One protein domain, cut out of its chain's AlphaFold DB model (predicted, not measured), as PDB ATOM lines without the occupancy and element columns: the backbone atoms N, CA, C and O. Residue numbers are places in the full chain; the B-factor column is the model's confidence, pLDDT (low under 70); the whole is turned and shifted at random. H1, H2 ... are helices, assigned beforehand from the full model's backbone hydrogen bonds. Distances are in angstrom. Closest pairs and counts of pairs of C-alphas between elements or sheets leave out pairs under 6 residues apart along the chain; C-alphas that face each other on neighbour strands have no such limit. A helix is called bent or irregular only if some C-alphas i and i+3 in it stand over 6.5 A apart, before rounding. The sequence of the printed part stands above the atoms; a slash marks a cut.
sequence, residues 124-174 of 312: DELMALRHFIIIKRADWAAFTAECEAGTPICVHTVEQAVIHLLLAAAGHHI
ATOM      1  N   ASP A 124     318.422 350.337 333.893       50.84
ATOM      2  CA  ASP A 124     317.732 351.629 333.816       50.84
ATOM      3  C   ASP A 124     318.330 352.564 332.750       50.84
ATOM      4  O   ASP A 124     317.601 353.304 332.084       50.84
ATOM      5  N   GLU A 125     319.641 352.480 332.496       50.97
ATOM      6  CA  GLU A 125     320.288 353.189 331.381       50.97
ATOM      7  C   GLU A 125     319.919 352.579 330.023       50.97
ATOM      8  O   GLU A 125     319.757 353.304 329.038       50.97
ATOM      9  N   LEU A 126     319.730 351.257 329.963       50.41
ATOM     10  CA  LEU A 126     319.348 350.552 328.737       50.41
ATOM     11  C   LEU A 126     317.905 350.864 328.315       50.41
ATOM     12  O   LEU A 126     317.626 350.959 327.119       50.41
ATOM     13  N   MET A 127     316.996 351.104 329.265       48.44
ATOM     14  CA  MET A 127     315.617 351.521 328.969       48.44
ATOM     15  C   MET A 127     315.535 352.933 328.370       48.44
ATOM     16  O   MET A 127     314.687 353.185 327.512       48.44
ATOM     17  N   ALA A 128     316.431 353.840 328.770       47.56
ATOM     18  CA  ALA A 128     316.488 355.212 328.258       47.56
ATOM     19  C   ALA A 128     317.149 355.329 326.866       47.56
ATOM     20  O   ALA A 128     316.917 356.303 326.148       47.56
ATOM     21  N   LEU A 129     317.949 354.332 326.466       49.97
ATOM     22  CA  LEU A 129     318.779 354.317 325.252       49.97
ATOM     23  C   LEU A 129     318.467 353.135 324.326       49.97
ATOM     24  O   LEU A 129     319.352 352.627 323.634       49.97
ATOM     25  N   ARG A 130     317.209 352.689 324.274       55.00
ATOM     26  CA  ARG A 130     316.817 351.668 323.300       55.00
ATOM     27  C   ARG A 130     316.941 352.249 321.881       55.00
ATOM     28  O   ARG A 130     316.090 353.011 321.424       55.00
ATOM     29  N   HIS A 131     318.039 351.922 321.201       55.00
ATOM     30  CA  HIS A 131     318.247 352.210 319.787       55.00
ATOM     31  C   HIS A 131     317.421 351.199 318.990       55.00
ATOM     32  O   HIS A 131     317.728 350.011 318.986       55.00
ATOM     33  N   PHE A 132     316.350 351.654 318.341       58.94
ATOM     34  CA  PHE A 132     315.622 350.801 317.403       58.94
ATOM     35  C   PHE A 132     316.336 350.865 316.081       58.94
ATOM     36  O   PHE A 132     316.311 351.887 315.398       58.94
ATOM     37  N   ILE A 133     316.932 349.743 315.704       60.22
ATOM     38  CA  ILE A 133     317.286 349.522 314.318       60.22
ATOM     39  C   ILE A 133     315.967 349.434 313.549       60.22
ATOM     40  O   ILE A 133     315.175 348.509 313.736       60.22
ATOM     41  N   ILE A 134     315.695 350.422 312.699       72.44
ATOM     42  CA  ILE A 134     314.581 350.334 311.758       72.44
ATOM     43  C   ILE A 134     315.018 349.358 310.667       72.44
ATOM     44  O   ILE A 134     315.568 349.773 309.651       72.44
ATOM     45  N   ILE A 135     314.752 348.066 310.878       77.50
ATOM     46  CA  ILE A 135     315.100 346.969 309.954       77.50
ATOM     47  C   ILE A 135     314.647 347.293 308.520       77.50
ATOM     48  O   ILE A 135     315.355 347.017 307.561       77.50
ATOM     49  N   LYS A 136     313.500 347.969 308.364       79.00
ATOM     50  CA  LYS A 136     312.946 348.363 307.057       79.00
ATOM     51  C   LYS A 136     313.718 349.465 306.320       79.00
ATOM     52  O   LYS A 136     313.458 349.677 305.144       79.00
ATOM     53  N   ARG A 137     314.587 350.220 306.999       82.75
ATOM     54  CA  ARG A 137     315.389 351.299 306.389       82.75
ATOM     55  C   ARG A 137     316.852 350.915 306.184       82.75
ATOM     56  O   ARG A 137     317.588 351.727 305.638       82.75
ATOM     57  N   ALA A 138     317.266 349.743 306.656       91.56
ATOM     58  CA  ALA A 138     318.603 349.238 306.402       91.56
ATOM     59  C   ALA A 138     318.739 348.828 304.930       91.56
ATOM     60  O   ALA A 138     317.820 348.232 304.360       91.56
ATOM     61  N   ASP A 139     319.883 349.149 304.332       94.50
ATOM     62  CA  ASP A 139     320.241 348.661 303.003       94.50
ATOM     63  C   ASP A 139     320.874 347.272 303.137       94.50
ATOM     64  O   ASP A 139     322.093 347.120 303.225       94.50
ATOM     65  N   TRP A 140     320.019 346.252 303.221       93.38
ATOM     66  CA  TRP A 140     320.458 344.868 303.404       93.38
ATOM     67  C   TRP A 140     321.313 344.363 302.243       93.38
ATOM     68  O   TRP A 140     322.234 343.587 302.470       93.38
ATOM     69  N   ALA A 141     321.042 344.825 301.019       95.06
ATOM     70  CA  ALA A 141     321.805 344.413 299.849       95.06
ATOM     71  C   ALA A 141     323.248 344.927 299.926       95.06
ATOM     72  O   ALA A 141     324.187 344.154 299.735       95.06
ATOM     73  N   ALA A 142     323.431 346.208 300.257       95.88
ATOM     74  CA  ALA A 142     324.760 346.789 300.405       95.88
ATOM     75  C   ALA A 142     325.505 346.242 301.636       95.88
ATOM     76  O   ALA A 142     326.689 345.928 301.533       95.88
ATOM     77  N   PHE A 143     324.801 346.034 302.756       95.38
ATOM     78  CA  PHE A 143     325.357 345.390 303.951       95.38
ATOM     79  C   PHE A 143     325.939 344.008 303.635       95.38
ATOM     80  O   PHE A 143     327.095 343.734 303.952       95.38
ATOM     81  N   THR A 144     325.161 343.146 302.972       94.19
ATOM     82  CA  THR A 144     325.617 341.806 302.593       94.19
ATOM     83  C   THR A 144     326.805 341.875 301.636       94.19
ATOM     84  O   THR A 144     327.783 341.165 301.850       94.19
ATOM     85  N   ALA A 145     326.768 342.767 300.641       95.69
ATOM     86  CA  ALA A 145     327.871 342.936 299.699       95.69
ATOM     87  C   ALA A 145     329.185 343.365 300.387       95.69
ATOM     88  O   ALA A 145     330.251 342.859 300.038       95.69
ATOM     89  N   GLU A 146     329.126 344.261 301.380       94.94
ATOM     90  CA  GLU A 146     330.303 344.667 302.163       94.94
ATOM     91  C   GLU A 146     330.849 343.507 303.010       94.94
ATOM     92  O   GLU A 146     332.061 343.274 303.038       94.94
ATOM     93  N   CYS A 147     329.970 342.732 303.653       92.62
ATOM     94  CA  CYS A 147     330.378 341.558 304.425       92.62
ATOM     95  C   CYS A 147     331.015 340.466 303.549       92.62
ATOM     96  O   CYS A 147     332.012 339.872 303.951       92.62
ATOM     97  N   GLU A 148     330.477 340.212 302.355       91.75
ATOM     98  CA  GLU A 148     331.024 339.218 301.421       91.75
ATOM     99  C   GLU A 148     332.378 339.646 300.834       91.75
ATOM    100  O   GLU A 148     333.256 338.807 300.623       91.75
ATOM    101  N   ALA A 149     332.585 340.949 300.616       92.50
ATOM    102  CA  ALA A 149     333.856 341.484 300.127       92.50
ATOM    103  C   ALA A 149     334.986 341.407 301.173       92.50
ATOM    104  O   ALA A 149     336.164 341.324 300.817       92.50
ATOM    105  N   GLY A 150     334.646 341.433 302.464       84.19
ATOM    106  CA  GLY A 150     335.597 341.386 303.570       84.19
ATOM    107  C   GLY A 150     335.938 339.965 304.012       84.19
ATOM    108  O   GLY A 150     335.587 339.575 305.118       84.19
ATOM    109  N   THR A 151     336.636 339.164 303.204       78.94
ATOM    110  CA  THR A 151     337.056 337.824 303.659       78.94
ATOM    111  C   THR A 151     338.224 337.935 304.657       78.94
ATOM    112  O   THR A 151     339.294 338.430 304.287       78.94
ATOM    113  N   PRO A 152     338.087 337.486 305.921       74.31
ATOM    114  CA  PRO A 152     339.184 337.554 306.876       74.31
ATOM    115  C   PRO A 152     340.275 336.541 306.514       74.31
ATOM    116  O   PRO A 152     340.027 335.348 306.380       74.31
ATOM    117  N   ILE A 153     341.509 337.030 306.376       74.81
ATOM    118  CA  ILE A 153     342.642 336.269 305.821       74.81
ATOM    119  C   ILE A 153     343.298 335.336 306.866       74.81
ATOM    120  O   ILE A 153     344.012 334.405 306.502       74.81
ATOM    121  N   CYS A 154     343.077 335.544 308.170       68.62
ATOM    122  CA  CYS A 154     343.829 334.857 309.228       68.62
ATOM    123  C   CYS A 154     342.932 334.135 310.241       68.62
ATOM    124  O   CYS A 154     342.287 334.792 311.059       68.62
ATOM    125  N   VAL A 155     342.994 332.793 310.230       69.25
ATOM    126  CA  VAL A 155     342.182 331.823 311.005       69.25
ATOM    127  C   VAL A 155     342.147 332.113 312.514       69.25
ATOM    128  O   VAL A 155     341.098 332.019 313.138       69.25
ATOM    129  N   HIS A 156     343.269 332.538 313.105       69.62
ATOM    130  CA  HIS A 156     343.378 332.786 314.552       69.62
ATOM    131  C   HIS A 156     342.781 334.122 315.011       69.62
ATOM    132  O   HIS A 156     342.580 334.337 316.201       69.62
ATOM    133  N   THR A 157     342.493 335.018 314.070       75.44
ATOM    134  CA  THR A 157     341.855 336.319 314.314       75.44
ATOM    135  C   THR A 157     340.507 336.439 313.609       75.44
ATOM    136  O   THR A 157     339.925 337.522 313.621       75.44
ATOM    137  N   VAL A 158     340.008 335.356 312.989       83.75
ATOM    138  CA  VAL A 158     338.771 335.376 312.189       83.75
ATOM    139  C   VAL A 158     337.619 335.911 313.008       83.75
ATOM    140  O   VAL A 158     336.927 336.797 312.538       83.75
ATOM    141  N   GLU A 159     337.444 335.439 314.238       85.25
ATOM    142  CA  GLU A 159     336.297 335.828 315.056       85.25
ATOM    143  C   GLU A 159     336.250 337.344 315.295       85.25
ATOM    144  O   GLU A 159     335.264 337.999 314.966       85.25
ATOM    145  N   GLN A 160     337.349 337.928 315.780       85.75
ATOM    146  CA  GLN A 160     337.424 339.371 316.012       85.75
ATOM    147  C   GLN A 160     337.333 340.163 314.703       85.75
ATOM    148  O   GLN A 160     336.659 341.189 314.654       85.75
ATOM    149  N   ALA A 161     337.955 339.679 313.626       85.38
ATOM    150  CA  ALA A 161     337.881 340.325 312.319       85.38
ATOM    151  C   ALA A 161     336.452 340.319 311.748       85.38
ATOM    152  O   ALA A 161     336.008 341.337 311.224       85.38
ATOM    153  N   VAL A 162     335.711 339.217 311.905       88.81
ATOM    154  CA  VAL A 162     334.303 339.096 311.501       88.81
ATOM    155  C   VAL A 162     333.427 340.017 312.342       88.81
ATOM    156  O   VAL A 162     332.609 340.741 311.785       88.81
ATOM    157  N   ILE A 163     333.624 340.060 313.664       90.12
ATOM    158  CA  ILE A 163     332.883 340.981 314.542       90.12
ATOM    159  C   ILE A 163     333.125 342.433 314.113       90.12
ATOM    160  O   ILE A 163     332.173 343.196 313.956       90.12
ATOM    161  N   HIS A 164     334.379 342.821 313.874       90.50
ATOM    162  CA  HIS A 164     334.710 344.170 313.418       90.50
ATOM    163  C   HIS A 164     334.115 344.495 312.045       90.50
ATOM    164  O   HIS A 164     333.596 345.596 311.869       90.50
ATOM    165  N   LEU A 165     334.145 343.550 311.103       92.56
ATOM    166  CA  LEU A 165     333.537 343.700 309.782       92.56
ATOM    167  C   LEU A 165     332.020 343.891 309.879       92.56
ATOM    168  O   LEU A 165     331.487 344.829 309.294       92.56
ATOM    169  N   LEU A 166     331.330 343.051 310.655       92.69
ATOM    170  CA  LEU A 166     329.883 343.147 310.858       92.69
ATOM    171  C   LEU A 166     329.495 344.475 311.513       92.69
ATOM    172  O   LEU A 166     328.526 345.107 311.098       92.69
ATOM    173  N   LEU A 167     330.257 344.927 312.514       91.56
ATOM    174  CA  LEU A 167     330.018 346.211 313.175       91.56
ATOM    175  C   LEU A 167     330.278 347.402 312.244       91.56
ATOM    176  O   LEU A 167     329.520 348.372 312.283       91.56
ATOM    177  N   ALA A 168     331.316 347.336 311.406       93.19
ATOM    178  CA  ALA A 168     331.618 348.368 310.417       93.19
ATOM    179  C   ALA A 168     330.516 348.453 309.352       93.19
ATOM    180  O   ALA A 168     329.924 349.519 309.173       93.19
ATOM    181  N   ALA A 169     330.157 347.317 308.749       93.69
ATOM    182  CA  ALA A 169     329.096 347.239 307.751       93.69
ATOM    183  C   ALA A 169     327.742 347.681 308.320       93.69
ATOM    184  O   ALA A 169     326.989 348.423 307.683       93.69
ATOM    185  N   ALA A 170     327.440 347.308 309.569       91.81
ATOM    186  CA  ALA A 170     326.245 347.777 310.258       91.81
ATOM    187  C   ALA A 170     326.267 349.304 310.432       91.81
ATOM    188  O   ALA A 170     325.255 349.960 310.203       91.81
ATOM    189  N   GLY A 171     327.415 349.887 310.783       91.81
ATOM    190  CA  GLY A 171     327.577 351.336 310.900       91.81
ATOM    191  C   GLY A 171     327.350 352.101 309.591       91.81
ATOM    192  O   GLY A 171     326.861 353.232 309.632       91.81
ATOM    193  N   HIS A 172     327.668 351.495 308.444       94.12
ATOM    194  CA  HIS A 172     327.488 352.104 307.124       94.12
ATOM    195  C   HIS A 172     326.061 351.957 306.585       94.12
ATOM    196  O   HIS A 172     325.497 352.912 306.048       94.12
ATOM    197  N   HIS A 173     325.471 350.771 306.736       94.62
ATOM    198  CA  HIS A 173     324.258 350.388 306.008       94.62
ATOM    199  C   HIS A 173     322.999 350.318 306.869       94.62
ATOM    200  O   HIS A 173     321.881 350.331 306.341       94.62
ATOM    201  N   ILE A 174     323.150 350.287 308.193       91.00
ATOM    202  CA  ILE A 174     322.032 350.299 309.127       91.00
ATOM    203  C   ILE A 174     321.935 351.706 309.721       91.00
ATOM    204  O   ILE A 174     322.751 352.094 310.560       91.00
TER     205      ILE A 174
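Overview. This is residues 124 to 174 of the 312 residues of an uncharacterized protein of Dibothriocephalus latus (UniProt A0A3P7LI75). A helical hairpin makes the body: the long helix H3 folds back past the shorter H2, and its later residues, 165 to 173, pack on H2, while its first residues, 155 to 159, stand free at the far end. From the other end of H2 the chain leads away through a long link to an arm, residues 124 to 132, which sticks out with the small helix H1 at its tip. The printed part has 51 residues with three named helices, in the order H1, H2, H3, and no named strand; the class is all helix. The whole is loose, with a radius of gyration of the C-alphas of 13.7 A, and flat, spanning 39 by 27 by 11 A.

Arrangement. The longest helix is H3, residues 155 to 173, which has a kink of 30 degrees near residue 162. It is irregular: C-alphas 156 and 159 are 7.7 A apart, and its line is a rough one. H3 touches H2, residues 140 to 149, with residues 165 to 173 alone. The closest C-alphas of the two are those of Phe 143 and His 173, 5.5 A apart. Their lines stand at a shallow tilt of 31 degrees and they run opposite ways, a helical hairpin with a tight link of 5 residues. H1, residues 124 to 128, is apart from both H2 and H3. In H2 every O i to N i+4 pair is within hydrogen-bond range; in H3 13 of 15 are, and in H1 0 of 1, with 1 of 2 O i to N i+3 pairs within range.

Along the chain. H3 measures 26.3 A from C-alpha 155 to C-alpha 173, which is at (324.258, 350.388, 306.008). H2 measures 14.2 A and begins with C-alpha 140 at (320.458, 344.868, 303.404). H1 measures 6.7 A, and its C-alpha 124, the first of the printed part, is at (317.732, 351.629, 333.816).

Size, cuts and confidence. The two C-alphas farthest apart are those of Asp 124 and Ile 153, 40.5 A. The stretches that stand free are residues 124 to 132, of which 124 to 128 belong to H1, and residues 154 to 159, of which 155 to 159 belong to H3. Without them the body has 36 residues, spans 32 by 16 by 11 A and has a radius of gyration of 9.8 A. The link from H1 to H2, 11 residues, is long. The printed part has no cut. Its mean pLDDT is 80.4; residues 124 to 133 and 154 to 156 are under 70, and the mean for H1 is 50.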